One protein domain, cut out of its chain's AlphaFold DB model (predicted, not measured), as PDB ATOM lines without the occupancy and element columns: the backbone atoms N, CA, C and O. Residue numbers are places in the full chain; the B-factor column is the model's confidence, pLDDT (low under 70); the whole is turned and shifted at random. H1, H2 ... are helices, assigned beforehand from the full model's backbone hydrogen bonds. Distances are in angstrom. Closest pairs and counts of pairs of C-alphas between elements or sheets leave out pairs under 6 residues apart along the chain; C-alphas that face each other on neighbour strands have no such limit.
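What this domain is: This is residues 2 to 124 of the 256 residues of an uncharacterized protein of Nitratireductor pacificus pht-3B (UniProt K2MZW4). The long helix H2 runs through the middle, with H1 and H5 crossing it steeply; H3 folds back beside H2, and H4 follows H3 in nearly the same direction, making one long edge of the domain. The small hairpin of H6 and H7 packs on the last residues of H1 through H6, away from H3 and H4, while residues 77 to 82, of which 77 is the last residue of H4, stick out free. The printed part has 123 residues with seven named helices, H1 to H7 in chain order, and no named strand: an all-helix domain. It is compact, with a radius of gyration of the C-alphas of 14.9 A, and spans 49 by 32 by 24 A.

How they stand to each other: Begin with the hub, H2, residues 24 to 45, which touches three helices. H1, residues 2 to 16, touches it at a steep tilt of 64 degrees, opposite ways; look at His 6 and Ala 31, their closest C-alphas, 4.4 A apart. H5, residues 85 to 102, touches residues 24 to 33 of H2 at a steep tilt of 50 degrees, the same way, with the C-alphas of Val 29 and Ala 92 closest at 4.8 A. H3, residues 47 to 59, forms a helical hairpin with H2, at a shallow tilt of 27 degrees; the C-alphas of Ala 43 and Val 50 come closest, 5.7 A. H4, residues 61 to 77, and H3 meet only through their link. H4 touches residues 86 to 93 of H5 at a steep tilt of 60 degrees, closest at the C-alphas of Tyr 64 and Pro 90, 5.0 A. H6, residues 105 to 113, touches residues 12 to 16 of H1, about perpendicular at 75 degrees, with the C-alphas of Gln 13 and Phe 112 closest at 4.8 A. H7, residues 115 to 122, forms a helical hairpin with H6 at 34 degrees, shallow but only just; the C-alphas of Leu 111 and Ala 118 are closest, 5.6 A. H1 and H5 are apart. Every O i to N i+4 pair is within hydrogen-bond range in H1, H2 and H6, against 7 of 9 in H3, 10 of 13 in H4, 11 of 14 in H5 and 1 of 4 in H7, where 4 of 5 O i to N i+3 pairs are.

Where its parts are: Find C-alpha 2 at (29.955, 26.642, -41.245), where H1 begins its 20.5 A. H2 runs 31.8 A from C-alpha 24 at (13.503, 24.717, -32.102). H3 measures 19.2 A, H4 22.3 A and H5 26.9 A, with a kink of 30 degrees near residue 92. H7 ends at C-alpha 122, (12.142, 37.742, -33.190).

The domain as a whole: The C-alphas farthest apart, of His 45 and Glu 79, are 49.4 A apart. The printed part has no cut, and no link is long. Confidence is under 70 at residues 79 to 81.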
ATOM      1  N   LEU A   2      31.295  26.120 -41.546       92.62
ATOM      2  CA  LEU A   2      29.955  26.642 -41.245       92.62
ATOM      3  C   LEU A   2      29.201  25.743 -40.254       92.62
ATOM      4  O   LEU A   2      28.782  26.255 -39.229       92.62
ATOM      5  N   ASP A   3      29.198  24.419 -40.446       93.75
ATOM      6  CA  ASP A   3      28.576  23.483 -39.484       93.75
ATOM      7  C   ASP A   3      29.182  23.585 -38.075       93.75
ATOM      8  O   ASP A   3      28.491  23.517 -37.069       93.75
ATOM      9  N   VAL A   4      30.493  23.820 -37.977       95.69
ATOM     10  CA  VAL A   4      31.149  24.016 -36.675       95.69
ATOM     11  C   VAL A   4      30.694  25.327 -36.030       95.69
ATOM     12  O   VAL A   4      30.475  25.363 -34.825       95.69
ATOM     13  N   ALA A   5      30.542  26.401 -36.810       97.19
ATOM     14  CA  ALA A   5      30.010  27.667 -36.307       97.19
ATOM     15  C   ALA A   5      28.533  27.550 -35.901       97.19
ATOM     16  O   ALA A   5      28.135  28.144 -34.902       97.19
ATOM     17  N   HIS A   6      27.761  26.757 -36.643       97.81
ATOM     18  CA  HIS A   6      26.369  26.429 -36.366       97.81
ATOM     19  C   HIS A   6      26.232  25.752 -34.992       97.81
ATOM     20  O   HIS A   6      25.590  26.290 -34.086       97.81
ATOM     21  N   GLU A   7      26.951  24.648 -34.776       97.88
ATOM     22  CA  GLU A   7      26.944  23.920 -33.500       97.88
ATOM     23  C   GLU A   7      27.523  24.750 -32.345       97.88
ATOM     24  O   GLU A   7      26.995  24.758 -31.231       97.88
ATOM     25  N   LEU A   8      28.588  25.517 -32.599       98.00
ATOM     26  CA  LEU A   8      29.160  26.410 -31.591       98.00
ATOM     27  C   LEU A   8      28.159  27.483 -31.150       98.00
ATOM     28  O   LEU A   8      28.132  27.859 -29.975       98.00
ATOM     29  N   ALA A   9      27.323  27.980 -32.058       97.81
ATOM     30  CA  ALA A   9      26.287  28.937 -31.709       97.81
ATOM     31  C   ALA A   9      25.165  28.312 -30.874       97.81
ATOM     32  O   ALA A   9      24.696  28.971 -29.945       97.81
ATOM     33  N   HIS A  10      24.805  27.041 -31.085       97.25
ATOM     34  CA  HIS A  10      23.937  26.327 -30.141       97.25
ATOM     35  C   HIS A  10      24.558  26.246 -28.745       97.25
ATOM     36  O   HIS A  10      23.900  26.574 -27.757       97.25
ATOM     37  N   VAL A  11      25.835  25.868 -28.647       97.50
ATOM     38  CA  VAL A  11      26.549  25.810 -27.358       97.50
ATOM     39  C   VAL A  11      26.575  27.187 -26.690       97.50
ATOM     40  O   VAL A  11      26.292  27.310 -25.498       97.50
ATOM     41  N   THR A  12      26.855  28.235 -27.465       97.19
ATOM     42  CA  THR A  12      26.870  29.623 -26.985       97.19
ATOM     43  C   THR A  12      25.495  30.048 -26.480       97.19
ATOM     44  O   THR A  12      25.398  30.642 -25.411       97.19
ATOM     45  N   GLN A  13      24.427  29.710 -27.205       97.38
ATOM     46  CA  GLN A  13      23.049  29.977 -26.800       97.38
ATOM     47  C   GLN A  13      22.703  29.262 -25.491       97.38
ATOM     48  O   GLN A  13      22.153  29.893 -24.593       97.38
ATOM     49  N   ILE A  14      23.048  27.978 -25.351       96.44
ATOM     50  CA  ILE A  14      22.800  27.198 -24.129       96.44
ATOM     51  C   ILE A  14      23.542  27.812 -22.939       96.44
ATOM     52  O   ILE A  14      22.964  27.969 -21.863       96.44
ATOM     53  N   ALA A  15      24.806  28.196 -23.120       97.19
ATOM     54  CA  ALA A  15      25.590  28.836 -22.069       97.19
ATOM     55  C   ALA A  15      25.011  30.212 -21.686       97.19
ATOM     56  O   ALA A  15      24.824  30.498 -20.502       97.19
ATOM     57  N   ALA A  16      24.677  31.041 -22.679       96.38
ATOM     58  CA  ALA A  16      24.141  32.387 -22.482       96.38
ATOM     59  C   ALA A  16      22.758  32.380 -21.811       96.38
ATOM     60  O   ALA A  16      22.505  33.185 -20.914       96.38
ATOM     61  N   SER A  17      21.886  31.435 -22.177       95.62
ATOM     62  CA  SER A  17      20.567  31.263 -21.559       95.62
ATOM     63  C   SER A  17      20.604  30.481 -20.241       95.62
ATOM     64  O   SER A  17      19.552  30.209 -19.662       95.62
ATOM     65  N   ARG A  18      21.795  30.099 -19.749       95.81
ATOM     66  CA  ARG A  18      21.992  29.267 -18.546       95.81
ATOM     67  C   ARG A  18      21.219  27.942 -18.609       95.81
ATOM     68  O   ARG A  18      20.660  27.489 -17.615       95.81
ATOM     69  N   GLY A  19      21.161  27.344 -19.795       93.12
ATOM     70  CA  GLY A  19      20.438  26.102 -20.054       93.12
ATOM     71  C   GLY A  19      18.922  26.263 -20.177       93.12
ATOM     72  O   GLY A  19      18.227  25.256 -20.285       93.12
ATOM     73  N   ALA A  20      18.387  27.492 -20.180       94.44
ATOM     74  CA  ALA A  20      16.959  27.699 -20.382       94.44
ATOM     75  C   ALA A  20      16.531  27.176 -21.769       94.44
ATOM     76  O   ALA A  20      17.202  27.486 -22.766       94.44
ATOM     77  N   PRO A  21      15.425  26.407 -21.848       90.69
ATOM     78  CA  PRO A  21      14.979  25.799 -23.090       90.69
ATOM     79  C   PRO A  21      14.553  26.878 -24.080       90.69
ATOM     80  O   PRO A  21      13.842  27.816 -23.728       90.69
ATOM     81  N   MET A  22      14.974  26.730 -25.330       95.12
ATOM     82  CA  MET A  22      14.600  27.613 -26.430       95.12
ATOM     83  C   MET A  22      13.837  26.798 -27.479       95.12
ATOM     84  O   MET A  22      14.245  25.664 -27.754       95.12
ATOM     85  N   PRO A  23      12.743  27.321 -28.064       93.38
ATOM     86  CA  PRO A  23      12.002  26.559 -29.057       93.38
ATOM     87  C   PRO A  23      12.853  26.302 -30.319       93.38
ATOM     88  O   PRO A  23      13.738  27.105 -30.631       93.38
ATOM     89  N   PRO A  24      12.608  25.195 -31.046       94.44
ATOM     90  CA  PRO A  24      13.503  24.717 -32.102       94.44
ATOM     91  C   PRO A  24      13.845  25.754 -33.175       94.44
ATOM     92  O   PRO A  24      15.016  25.974 -33.455       94.44
ATOM     93  N   VAL A  25      12.850  26.471 -33.707       95.31
ATOM     94  CA  VAL A  25      13.079  27.513 -34.723       95.31
ATOM     95  C   VAL A  25      14.058  28.580 -34.221       95.31
ATOM     96  O   VAL A  25      14.999  28.931 -34.921       95.31
ATOM     97  N   GLN A  26      13.889  29.077 -32.995       96.81
ATOM     98  CA  GLN A  26      14.762  30.108 -32.426       96.81
ATOM     99  C   GLN A  26      16.182  29.585 -32.162       96.81
ATOM    100  O   GLN A  26      17.146  30.344 -32.303       96.81
ATOM    101  N   ARG A  27      16.327  28.295 -31.825       97.12
ATOM    102  CA  ARG A  27      17.646  27.653 -31.688       97.12
ATOM    103  C   ARG A  27      18.395  27.649 -33.013       97.12
ATOM    104  O   ARG A  27      19.567  28.018 -33.036       97.12
ATOM    105  N   GLU A  28      17.704  27.304 -34.095       98.12
ATOM    106  CA  GLU A  28      18.261  27.330 -35.450       98.12
ATOM    107  C   GLU A  28      18.567  28.758 -35.924       98.12
ATOM    108  O   GLU A  28      19.580  28.994 -36.578       98.12
ATOM    109  N   VAL A  29      17.763  29.757 -35.527       97.88
ATOM    110  CA  VAL A  29      18.091  31.169 -35.794       97.88
ATOM    111  C   VAL A  29      19.435  31.527 -35.165       97.88
ATOM    112  O   VAL A  29      20.294  32.078 -35.847       97.88
ATOM    113  N   CYS A  30      19.659  31.180 -33.893       98.12
ATOM    114  CA  CYS A  30      20.945  31.435 -33.234       98.12
ATOM    115  C   CYS A  30      22.108  30.764 -33.978       98.12
ATOM    116  O   CYS A  30      23.170  31.370 -34.125       98.12
ATOM    117  N   ALA A  31      21.896  29.554 -34.490       98.06
ATOM    118  CA  ALA A  31      22.899  28.815 -35.239       98.06
ATOM    119  C   ALA A  31      23.283  29.499 -36.562       98.06
ATOM    120  O   ALA A  31      24.467  29.741 -36.819       98.06
ATOM    121  N   PHE A  32      22.294  29.949 -37.339       97.50
ATOM    122  CA  PHE A  32      22.530  30.732 -38.556       97.50
ATOM    123  C   PHE A  32      23.177  32.099 -38.279       97.50
ATOM    124  O   PHE A  32      24.005  32.561 -39.068       97.50
ATOM    125  N   LEU A  33      22.878  32.735 -37.140       96.56
ATOM    126  CA  LEU A  33      23.603  33.934 -36.702       96.56
ATOM    127  C   LEU A  33      25.076  33.629 -36.387       96.56
ATOM    128  O   LEU A  33      25.941  34.468 -36.646       96.56
ATOM    129  N   GLY A  34      25.374  32.435 -35.870       96.88
ATOM    130  CA  GLY A  34      26.736  31.934 -35.672       96.88
ATOM    131  C   GLY A  34      27.518  31.794 -36.974       96.88
ATOM    132  O   GLY A  34      28.647  32.280 -37.080       96.88
ATOM    133  N   GLU A  35      26.903  31.195 -37.993       97.19
ATOM    134  CA  GLU A  35      27.476  31.119 -39.342       97.19
ATOM    135  C   GLU A  35      27.784  32.514 -39.904       97.19
ATOM    136  O   GLU A  35      28.899  32.773 -40.367       97.19
ATOM    137  N   ALA A  36      26.828  33.443 -39.809       94.00
ATOM    138  CA  ALA A  36      27.006  34.816 -40.272       94.00
ATOM    139  C   ALA A  36      28.117  35.551 -39.500       94.00
ATOM    140  O   ALA A  36      28.895  36.308 -40.089       94.00
ATOM    141  N   ALA A  37      28.245  35.304 -38.193       93.88
ATOM    142  CA  ALA A  37      29.324  35.853 -37.378       93.88
ATOM    143  C   ALA A  37      30.702  35.342 -37.830       93.88
ATOM    144  O   ALA A  37      31.639  36.140 -37.917       93.88
ATOM    145  N   LEU A  38      30.824  34.057 -38.187       96.19
ATOM    146  CA  LEU A  38      32.055  33.504 -38.761       96.19
ATOM    147  C   LEU A  38      32.401  34.176 -40.097       96.19
ATOM    148  O   LEU A  38      33.554  34.559 -40.301       96.19
ATOM    149  N   ILE A  39      31.422  34.347 -40.991       92.75
ATOM    150  CA  ILE A  39      31.627  35.013 -42.288       92.75
ATOM    151  C   ILE A  39      32.098  36.457 -42.077       92.75
ATOM    152  O   ILE A  39      33.096  36.874 -42.667       92.75
ATOM    153  N   ARG A  40      31.437  37.208 -41.187       92.06
ATOM    154  CA  ARG A  40      31.826  38.585 -40.847       92.06
ATOM    155  C   ARG A  40      33.221  38.646 -40.226       92.06
ATOM    156  O   ARG A  40      34.008  39.526 -40.569       92.06
ATOM    157  N   TRP A  41      33.556  37.723 -39.328       94.12
ATOM    158  CA  TRP A  41      34.900  37.642 -38.759       94.12
ATOM    159  C   TRP A  41      35.951  37.364 -39.838       94.12
ATOM    160  O   TRP A  41      36.985  38.038 -39.868       94.12
ATOM    161  N   ALA A  42      35.673  36.429 -40.751       93.56
ATOM    162  CA  ALA A  42      36.551  36.117 -41.872       93.56
ATOM    163  C   ALA A  42      36.729  37.323 -42.802       93.56
ATOM    164  O   ALA A  42      37.836  37.543 -43.280       93.56
ATOM    165  N   ALA A  43      35.701  38.154 -42.993       90.00
ATOM    166  CA  ALA A  43      35.822  39.385 -43.776       90.00
ATOM    167  C   ALA A  43      36.859  40.353 -43.208       90.00
ATOM    168  O   ALA A  43      37.639  40.927 -43.960       90.00
ATOM    169  N   MET A  44      36.935  40.461 -41.882       91.94
ATOM    170  CA  MET A  44      37.883  41.355 -41.217       91.94
ATOM    171  C   MET A  44      39.298  40.765 -41.101       91.94
ATOM    172  O   MET A  44      40.271  41.510 -41.124       91.94
ATOM    173  N   HIS A  45      39.436  39.440 -40.967       94.75
ATOM    174  CA  HIS A  45      40.713  38.816 -40.575       94.75
ATOM    175  C   HIS A  45      41.304  37.863 -41.619       94.75
ATOM    176  O   HIS A  45      42.499  37.569 -41.583       94.75
ATOM    177  N   ARG A  46      40.480  37.324 -42.520       93.75
ATOM    178  CA  ARG A  46      40.852  36.329 -43.539       93.75
ATOM    179  C   ARG A  46      40.093  36.569 -44.861       93.75
ATOM    180  O   ARG A  46      39.345  35.685 -45.288       93.75
ATOM    181  N   PRO A  47      40.298  37.712 -45.549       86.50
ATOM    182  CA  PRO A  47      39.498  38.093 -46.721       86.50
ATOM    183  C   PRO A  47      39.469  37.037 -47.838       86.50
ATOM    184  O   PRO A  47      38.455  36.846 -48.504       86.50
ATOM    185  N   THR A  48      40.558  36.278 -48.001       90.50
ATOM    186  CA  THR A  48      40.666  35.205 -49.002       90.50
ATOM    187  C   THR A  48      39.686  34.047 -48.783       90.50
ATOM    188  O   THR A  48      39.357  33.350 -49.742       90.50
ATOM    189  N   LEU A  49      39.189  33.844 -47.556       91.00
ATOM    190  CA  LEU A  49      38.234  32.783 -47.214       91.00
ATOM    191  C   LEU A  49      36.770  33.205 -47.376       91.00
ATOM    192  O   LEU A  49      35.902  32.343 -47.498       91.00
ATOM    193  N   VAL A  50      36.483  34.508 -47.394       89.12
ATOM    194  CA  VAL A  50      35.111  35.046 -47.361       89.12
ATOM    195  C   VAL A  50      34.284  34.528 -48.517       89.12
ATOM    196  O   VAL A  50      33.188  34.025 -48.302       89.12
ATOM    197  N   ARG A  51      34.828  34.605 -49.736       85.69
ATOM    198  CA  ARG A  51      34.130  34.157 -50.944       85.69
ATOM    199  C   ARG A  51      33.738  32.686 -50.843       85.69
ATOM    200  O   ARG A  51      32.597  32.349 -51.112       85.69
ATOM    201  N   ALA A  52      34.659  31.825 -50.407       88.69
ATOM    202  CA  ALA A  52      34.376  30.401 -50.247       88.69
ATOM    203  C   ALA A  52      33.308  30.146 -49.170       88.69
ATOM    204  O   ALA A  52      32.418  29.326 -49.377       88.69
ATOM    205  N   LEU A  53      33.364  30.870 -48.047       90.06
ATOM    206  CA  LEU A  53      32.375  30.755 -46.975       90.06
ATOM    207  C   LEU A  53      30.993  31.256 -47.407       90.06
ATOM    208  O   LEU A  53      30.017  30.553 -47.175       90.06
ATOM    209  N   LYS A  54      30.900  32.412 -48.080       87.12
ATOM    210  CA  LYS A  54      29.640  32.928 -48.635       87.12
ATOM    211  C   LYS A  54      29.059  31.969 -49.671       87.12
ATOM    212  O   LYS A  54      27.892  31.617 -49.577       87.12
ATOM    213  N   SER A  55      29.871  31.474 -50.608       84.50
ATOM    214  CA  SER A  55      29.411  30.495 -51.600       84.50
ATOM    215  C   SER A  55      28.891  29.210 -50.953       84.50
ATOM    216  O   SER A  55      27.845  28.718 -51.362       84.50
ATOM    217  N   ALA A  56      29.578  28.677 -49.938       89.06
ATOM    218  CA  ALA A  56      29.102  27.503 -49.207       89.06
ATOM    219  C   ALA A  56      27.805  27.794 -48.436       89.06
ATOM    220  O   ALA A  56      26.887  26.982 -48.460       89.06
ATOM    221  N   TRP A  57      27.708  28.967 -47.806       89.50
ATOM    222  CA  TRP A  57      26.516  29.408 -47.084       89.50
ATOM    223  C   TRP A  57      25.300  29.516 -48.012       89.50
ATOM    224  O   TRP A  57      24.255  28.961 -47.690       89.50
ATOM    225  N   HIS A  58      25.453  30.129 -49.190       84.19
ATOM    226  CA  HIS A  58      24.395  30.202 -50.204       84.19
ATOM    227  C   HIS A  58      24.068  28.845 -50.829       84.19
ATOM    228  O   HIS A  58      22.908  28.553 -51.105       84.19
ATOM    229  N   ALA A  59      25.061  27.976 -51.038       83.38
ATOM    230  CA  ALA A  59      24.806  26.631 -51.550       83.38
ATOM    231  C   ALA A  59      23.871  25.838 -50.618       83.38
ATOM    232  O   ALA A  59      23.001  25.110 -51.103       83.38
ATOM    233  N   SER A  60      23.981  26.033 -49.301       88.50
ATOM    234  CA  SER A  60      23.085  25.419 -48.316       88.50
ATOM    235  C   SER A  60      21.633  25.907 -48.406       88.50
ATOM    236  O   SER A  60      20.731  25.184 -47.983       88.50
ATOM    237  N   ASP A  61      21.362  27.067 -49.016       86.44
ATOM    238  CA  ASP A  61      19.986  27.543 -49.218       86.44
ATOM    239  C   ASP A  61      19.193  26.606 -50.147       86.44
ATOM    240  O   ASP A  61      17.979  26.476 -50.003       86.44
ATOM    241  N   THR A  62      19.866  25.851 -51.027       82.19
ATOM    242  CA  THR A  62      19.210  24.798 -51.827       82.19
ATOM    243  C   THR A  62      18.635  23.668 -50.965       82.19
ATOM    244  O   THR A  62      17.667  23.011 -51.347       82.19
ATOM    245  N   ILE A  63      19.198  23.443 -49.779       88.62
ATOM    246  CA  ILE A  63      18.686  22.467 -48.822       88.62
ATOM    247  C   ILE A  63      17.576  23.120 -48.001       88.62
ATOM    248  O   ILE A  63      16.451  22.629 -48.009       88.62
ATOM    249  N   TYR A  64      17.869  24.239 -47.340       90.44
ATOM    250  CA  TYR A  64      16.954  24.820 -46.358       90.44
ATOM    251  C   TYR A  64      15.754  25.530 -46.989       90.44
ATOM    252  O   TYR A  64      14.626  25.332 -46.550       90.44
ATOM    253  N   LEU A  65      15.973  26.344 -48.024       88.19
ATOM    254  CA  LEU A  65      14.940  27.203 -48.616       88.19
ATOM    255  C   LEU A  65      14.239  26.581 -49.827       88.19
ATOM    256  O   LEU A  65      13.223  27.113 -50.262       88.19
ATOM    257  N   ILE A  66      14.747  25.465 -50.355       86.44
ATOM    258  CA  ILE A  66      14.078  24.711 -51.425       86.44
ATOM    259  C   ILE A  66      13.574  23.381 -50.868       86.44
ATOM    260  O   ILE A  66      12.382  23.222 -50.626       86.44
ATOM    261  N   ARG A  67      14.473  22.428 -50.596       88.69
ATOM    262  CA  ARG A  67      14.073  21.069 -50.198       88.69
ATOM    263  C   ARG A  67      13.285  21.031 -48.882       88.69
ATOM    264  O   ARG A  67      12.257  20.356 -48.817       88.69
ATOM    265  N   ASP A  68      13.775  21.685 -47.832       91.75
ATOM    266  CA  ASP A  68      13.124  21.662 -46.517       91.75
ATOM    267  C   ASP A  68      11.881  22.564 -46.481       91.75
ATOM    268  O   ASP A  68      10.895  22.215 -45.832       91.75
ATOM    269  N   ALA A  69      11.872  23.659 -47.248       88.62
ATOM    270  CA  ALA A  69      10.677  24.475 -47.465       88.62
ATOM    271  C   ALA A  69       9.558  23.682 -48.162       88.62
ATOM    272  O   ALA A  69       8.411  23.725 -47.720       88.62
ATOM    273  N   ASP A  70       9.887  22.889 -49.184       87.62
ATOM    274  CA  ASP A  70       8.939  21.991 -49.850       87.62
ATOM    275  C   ASP A  70       8.397  20.915 -48.900       87.62
ATOM    276  O   ASP A  70       7.217  20.559 -48.960       87.62
ATOM    277  N   LEU A  71       9.249  20.376 -48.019       88.25
ATOM    278  CA  LEU A  71       8.832  19.419 -46.991       88.25
ATOM    279  C   LEU A  71       7.846  20.052 -46.008       88.25
ATOM    280  O   LEU A  71       6.794  19.467 -45.759       88.25
ATOM    281  N   LEU A  72       8.164  21.244 -45.501       90.19
ATOM    282  CA  LEU A  72       7.277  22.004 -44.625       90.19
ATOM    283  C   LEU A  72       5.955  22.333 -45.330       90.19
ATOM    284  O   LEU A  72       4.889  22.115 -44.765       90.19
ATOM    285  N   SER A  73       6.007  22.799 -46.578       88.88
ATOM    286  CA  SER A  73       4.812  23.123 -47.361       88.88
ATOM    287  C   SER A  73       3.900  21.907 -47.503       88.88
ATOM    288  O   SER A  73       2.719  21.981 -47.166       88.88
ATOM    289  N   ARG A  74       4.436  20.744 -47.897       87.38
ATOM    290  CA  ARG A  74       3.645  19.505 -47.961       87.38
ATOM    291  C   ARG A  74       3.057  19.121 -46.606       87.38
ATOM    292  O   ARG A  74       1.907  18.707 -46.564       87.38
ATOM    293  N   ALA A  75       3.815  19.266 -45.522       88.12
ATOM    294  CA  ALA A  75       3.345  18.944 -44.177       88.12
ATOM    295  C   ALA A  75       2.215  19.867 -43.695       88.12
ATOM    296  O   ALA A  75       1.316  19.403 -43.009       88.12
ATOM    297  N   LEU A  76       2.231  21.145 -44.081       86.75
ATOM    298  CA  LEU A  76       1.160  22.096 -43.765       86.75
ATOM    299  C   LEU A  76      -0.133  21.822 -44.550       86.75
ATOM    300  O   LEU A  76      -1.212  22.164 -44.075       86.75
ATOM    301  N   HIS A  77      -0.027  21.232 -45.745       86.00
ATOM    302  CA  HIS A  77      -1.173  20.934 -46.617       86.00
ATOM    303  C   HIS A  77      -1.685  19.495 -46.494       86.00
ATOM    304  O   HIS A  77      -2.797  19.200 -46.928       86.00
ATOM    305  N   ALA A  78      -0.880  18.588 -45.947       79.06
ATOM    306  CA  ALA A  78      -1.273  17.216 -45.670       79.06
ATOM    307  C   ALA A  78      -1.711  17.073 -44.209       79.06
ATOM    308  O   ALA A  78      -1.167  17.723 -43.321       79.06
ATOM    309  N   GLU A  79      -2.610  16.131 -43.926       69.56
ATOM    310  CA  GLU A  79      -2.851  15.639 -42.563       69.56
ATOM    311  C   GLU A  79      -1.675  14.745 -42.111       69.56
ATOM    312  O   GLU A  79      -1.832  13.553 -41.846       69.56
ATOM    313  N   SER A  80      -0.446  15.276 -42.118       61.41
ATOM    314  CA  SER A  80       0.747  14.513 -41.744       61.41
ATOM    315  C   SER A  80       0.875  14.442 -40.212       61.41
ATOM    316  O   SER A  80       0.924  15.490 -39.568       61.41
ATOM    317  N   PRO A  81       0.932  13.243 -39.597       65.69
ATOM    318  CA  PRO A  81       0.702  13.101 -38.159       65.69
ATOM    319  C   PRO A  81       1.969  13.137 -37.282       65.69
ATOM    320  O   PRO A  81       1.854  12.976 -36.068       65.69
ATOM    321  N   SER A  82       3.175  13.341 -37.831       82.69
ATOM    322  CA  SER A  82       4.408  13.406 -37.028       82.69
ATOM    323  C   SER A  82       5.312  14.579 -37.399       82.69
ATOM    324  O   SER A  82       5.599  14.831 -38.564       82.69
ATOM    325  N   TYR A  83       5.780  15.286 -36.370       88.00
ATOM    326  CA  TYR A  83       6.692  16.418 -36.496       88.00
ATOM    327  C   TYR A  83       8.082  15.982 -36.983       88.00
ATOM    328  O   TYR A  83       8.700  15.103 -36.379       88.00
ATOM    329  N   ASP A  84       8.591  16.638 -38.029       90.31
ATOM    330  CA  ASP A  84       9.979  16.524 -38.489       90.31
ATOM    331  C   ASP A  84      10.755  17.794 -38.107       90.31
ATOM    332  O   ASP A  84      10.369  18.913 -38.449       90.31
ATOM    333  N   TYR A  85      11.883  17.627 -37.416       92.81
ATOM    334  CA  TYR A  85      12.732  18.739 -36.982       92.81
ATOM    335  C   TYR A  85      13.257  19.579 -38.160       92.81
ATOM    336  O   TYR A  85      13.530  20.771 -38.007       92.81
ATOM    337  N   ARG A  86      13.355  19.002 -39.363       93.94
ATOM    338  CA  ARG A  86      13.788  19.725 -40.567       93.94
ATOM    339  C   ARG A  86      12.859  20.868 -40.955       93.94
ATOM    340  O   ARG A  86      13.293  21.801 -41.622       93.94
ATOM    341  N   TRP A  87      11.605  20.835 -40.509       92.75
ATOM    342  CA  TRP A  87      10.636  21.905 -40.737       92.75
ATOM    343  C   TRP A  87      11.048  23.237 -40.100       92.75
ATOM    344  O   TRP A  87      10.579  24.291 -40.525       92.75
ATOM    345  N   ASN A  88      11.952  23.214 -39.115       94.62
ATOM    346  CA  ASN A  88      12.439  24.432 -38.470       94.62
ATOM    347  C   ASN A  88      13.410  25.225 -39.350       94.62
ATOM    348  O   ASN A  88      13.409  26.453 -39.284       94.62
ATOM    349  N   TYR A  89      14.233  24.546 -40.158       95.44
ATOM    350  CA  TYR A  89      15.315  25.175 -40.917       95.44
ATOM    351  C   TYR A  89      14.856  26.273 -41.885       95.44
ATOM    352  O   TYR A  89      15.431  27.360 -41.808       95.44
ATOM    353  N   PRO A  90      13.841  26.080 -42.756       92.81
ATOM    354  CA  PRO A  90      13.405  27.138 -43.669       92.81
ATOM    355  C   PRO A  90      12.958  28.390 -42.912       92.81
ATOM    356  O   PRO A  90      13.402  29.494 -43.219       92.81
ATOM    357  N   VAL A  91      12.132  28.221 -41.874       92.62
ATOM    358  CA  VAL A  91      11.623  29.342 -41.070       92.62
ATOM    359  C   VAL A  91      12.775  30.052 -40.362       92.62
ATOM    360  O   VAL A  91      12.895  31.273 -40.439       92.62
ATOM    361  N   ALA A  92      13.663  29.295 -39.721       96.00
ATOM    362  CA  ALA A  92      14.802  29.847 -39.007       96.00
ATOM    363  C   ALA A  92      15.787  30.574 -39.928       96.00
ATOM    364  O   ALA A  92      16.296  31.631 -39.563       96.00
ATOM    365  N   ARG A  93      16.021  30.060 -41.140       93.94
ATOM    366  CA  ARG A  93      16.899  30.684 -42.135       93.94
ATOM    367  C   ARG A  93      16.358  32.044 -42.570       93.94
ATOM    368  O   ARG A  93      17.099  33.023 -42.582       93.94
ATOM    369  N   LEU A  94      15.056  32.122 -42.848       88.69
ATOM    370  CA  LEU A  94      14.381  33.374 -43.199       88.69
ATOM    371  C   LEU A  94      14.398  34.381 -42.038       88.69
ATOM    372  O   LEU A  94      14.721  35.554 -42.236       88.69
ATOM    373  N   MET A  95      14.093  33.925 -40.820       92.38
ATOM    374  CA  MET A  95      14.110  34.774 -39.625       92.38
ATOM    375  C   MET A  95      15.515  35.284 -39.299       92.38
ATOM    376  O   MET A  95      15.665  36.450 -38.949       92.38
ATOM    377  N   ALA A  96      16.550  34.451 -39.445       94.31
ATOM    378  CA  ALA A  96      17.936  34.864 -39.247       94.31
ATOM    379  C   ALA A  96      18.344  35.956 -40.242       94.31
ATOM    380  O   ALA A  96      18.954  36.942 -39.834       94.31
ATOM    381  N   SER A  97      17.954  35.837 -41.514       87.81
ATOM    382  CA  SER A  97      18.203  36.873 -42.524       87.81
ATOM    383  C   SER A  97      17.506  38.195 -42.190       87.81
ATOM    384  O   SER A  97      18.145  39.246 -42.223       87.81
ATOM    385  N   ALA A  98      16.225  38.160 -41.806       86.31
ATOM    386  CA  ALA A  98      15.497  39.360 -41.382       86.31
ATOM    387  C   ALA A  98      16.136  40.006 -40.140       86.31
ATOM    388  O   ALA A  98      16.335  41.218 -40.087       86.31
ATOM    389  N   PHE A  99      16.531  39.184 -39.169       91.44
ATOM    390  CA  PHE A  99      17.190  39.641 -37.955       91.44
ATOM    391  C   PHE A  99      18.573  40.245 -38.236       91.44
ATOM    392  O   PHE A  99      18.917  41.276 -37.676       91.44
ATOM    393  N   LEU A 100      19.377  39.656 -39.124       88.50
ATOM    394  CA  LEU A 100      20.701  40.188 -39.472       88.50
ATOM    395  C   LEU A 100      20.640  41.572 -40.118       88.50
ATOM    396  O   LEU A 100      21.555  42.367 -39.887       88.50
ATOM    397  N   ARG A 101      19.589  41.833 -40.904       83.44
ATOM    398  CA  ARG A 101      19.366  43.107 -41.592       83.44
ATOM    399  C   ARG A 101      19.092  44.245 -40.609       83.44
ATOM    400  O   ARG A 101      19.734  45.284 -40.695       83.44
ATOM    401  N   ASP A 102      18.191  44.018 -39.655       82.12
ATOM    402  CA  ASP A 102      17.607  45.108 -38.860       82.12
ATOM    403  C   ASP A 102      18.074  45.114 -37.390       82.12
ATOM    404  O   ASP A 102      17.995  46.138 -36.709       82.12
ATOM    405  N   ALA A 103      18.556  43.984 -36.855       88.06
ATOM    406  CA  ALA A 103      18.858  43.852 -35.431       88.06
ATOM    407  C   ALA A 103      20.235  44.415 -35.056       88.06
ATOM    408  O   ALA A 103      21.283  44.049 -35.618       88.06
ATOM    409  N   CYS A 104      20.247  45.232 -34.000       89.50
ATOM    410  CA  CYS A 104      21.472  45.771 -33.426       89.50
ATOM    411  C   CYS A 104      22.208  44.733 -32.557       89.50
ATOM    412  O   CYS A 104      21.742  43.614 -32.326       89.50
ATOM    413  N   GLN A 105      23.383  45.102 -32.037       88.88
ATOM    414  CA  GLN A 105      24.171  44.205 -31.185       88.88
ATOM    415  C   GLN A 105      23.430  43.802 -29.898       88.88
ATOM    416  O   GLN A 105      23.516  42.645 -29.489       88.88
ATOM    417  N   ASN A 106      22.671  44.720 -29.291       93.38
ATOM    418  CA  ASN A 106      21.915  44.433 -28.070       93.38
ATOM    419  C   ASN A 106      20.804  43.411 -28.321       93.38
ATOM    420  O   ASN A 106      20.609  42.516 -27.504       93.38
ATOM    421  N   ASP A 107      20.121  43.498 -29.466       95.44
ATOM    422  CA  ASP A 107      19.095  42.526 -29.843       95.44
ATOM    423  C   ASP A 107      19.701  41.131 -30.031       95.44
ATOM    424  O   ASP A 107      19.134  40.146 -29.560       95.44
ATOM    425  N   ARG A 108      20.884  41.036 -30.656       94.50
ATOM    426  CA  ARG A 108      21.609  39.763 -30.828       94.50
ATOM    427  C   ARG A 108      21.937  39.132 -29.482       94.50
ATOM    428  O   ARG A 108      21.633  37.964 -29.265       94.50
ATOM    429  N   THR A 109      22.513  39.900 -28.562       95.06
ATOM    430  CA  THR A 109      22.801  39.409 -27.209       95.06
ATOM    431  C   THR A 109      21.520  39.004 -26.482       95.06
ATOM    432  O   THR A 109      21.478  37.935 -25.878       95.06
ATOM    433  N   ALA A 110      20.461  39.812 -26.578       96.88
ATOM    434  CA  ALA A 110      19.176  39.505 -25.966       96.88
ATOM    435  C   ALA A 110      18.609  38.177 -26.485       96.88
ATOM    436  O   ALA A 110      18.185  37.354 -25.679       96.88
ATOM    437  N   LEU A 111      18.667  37.930 -27.798       97.69
ATOM    438  CA  LEU A 111      18.192  36.690 -28.407       97.69
ATOM    439  C   LEU A 111      18.921  35.457 -27.858       97.69
ATOM    440  O   LEU A 111      18.263  34.513 -27.425       97.69
ATOM    441  N   PHE A 112      20.257  35.480 -27.809       97.56
ATOM    442  CA  PHE A 112      21.053  34.357 -27.290       97.56
ATOM    443  C   PHE A 112      20.761  34.057 -25.809       97.56
ATOM    444  O   PHE A 112      20.821  32.901 -25.391       97.56
ATOM    445  N   CYS A 113      20.396  35.071 -25.021       97.50
ATOM    446  CA  CYS A 113      20.049  34.924 -23.606       97.50
ATOM    447  C   CYS A 113      18.571  34.567 -23.356       97.50
ATOM    448  O   CYS A 113      18.220  34.191 -22.240       97.50
ATOM    449  N   ALA A 114      17.689  34.705 -24.351       95.25
ATOM    450  CA  ALA A 114      16.246  34.771 -24.121       95.25
ATOM    451  C   ALA A 114      15.578  33.443 -23.741       95.25
ATOM    452  O   ALA A 114      14.489  33.463 -23.163       95.25
ATOM    453  N   GLY A 115      16.180  32.299 -24.085       94.50
ATOM    454  CA  GLY A 115      15.581  30.979 -23.857       94.50
ATOM    455  C   GLY A 115      14.129  30.920 -24.372       94.50
ATOM    456  O   GLY A 115      13.907  31.150 -25.566       94.50
ATOM    457  N   PRO A 116      13.123  30.684 -23.508       93.62
ATOM    458  CA  PRO A 116      11.725  30.570 -23.928       93.62
ATOM    459  C   PRO A 116      11.116  31.895 -24.412       93.62
ATOM    460  O   PRO A 116      10.113  31.875 -25.120       93.62
ATOM    461  N   ALA A 117      11.713  33.045 -24.080       95.44
ATOM    462  CA  ALA A 117      11.239  34.362 -24.513       95.44
ATOM    463  C   ALA A 117      11.715  34.755 -25.927       95.44
ATOM    464  O   ALA A 117      11.303  35.790 -26.454       95.44
ATOM    465  N   ALA A 118      12.562  33.940 -26.567       95.19
ATOM    466  CA  ALA A 118      13.134  34.228 -27.882       95.19
ATOM    467  C   ALA A 118      12.101  34.536 -28.993       95.19
ATOM    468  O   ALA A 118      12.365  35.448 -29.783       95.19
ATOM    469  N   PRO A 119      10.918  33.881 -29.064       93.56
ATOM    470  CA  PRO A 119       9.910  34.222 -30.069       93.56
ATOM    471  C   PRO A 119       9.464  35.691 -30.021       93.56
ATOM    472  O   PRO A 119       9.297  36.307 -31.070       93.56
ATOM    473  N   ALA A 120       9.331  36.280 -28.827       93.00
ATOM    474  CA  ALA A 120       8.903  37.672 -28.671       93.00
ATOM    475  C   ALA A 120       9.954  38.671 -29.184       93.00
ATOM    476  O   ALA A 120       9.604  39.726 -29.710       93.00
ATOM    477  N   ILE A 121      11.242  38.331 -29.071       93.69
ATOM    478  CA  ILE A 121      12.325  39.144 -29.634       93.69
ATOM    479  C   ILE A 121      12.267  39.095 -31.157       93.69
ATOM    480  O   ILE A 121      12.288  40.143 -31.795       93.69
ATOM    481  N   LEU A 122      12.161  37.898 -31.737       92.25
ATOM    482  CA  LEU A 122      12.142  37.742 -33.190       92.25
ATOM    483  C   LEU A 122      10.888  38.324 -33.849       92.25
ATOM    484  O   LEU A 122      10.970  38.790 -34.978       92.25
ATOM    485  N   ALA A 123       9.750  38.360 -33.151       89.56
ATOM    486  CA  ALA A 123       8.517  38.959 -33.664       89.56
ATOM    487  C   ALA A 123       8.657  40.458 -34.007       89.56
ATOM    488  O   ALA A 123       7.872  40.980 -34.793       89.56
ATOM    489  N   ARG A 124       9.669  41.145 -33.458       90.31
ATOM    490  CA  ARG A 124      10.002  42.542 -33.784       90.31
ATOM    491  C   ARG A 124      10.651  42.704 -35.165       90.31
ATOM    492  O   ARG A 124      10.776  43.830 -35.634       90.31
TER     493      ARG A 124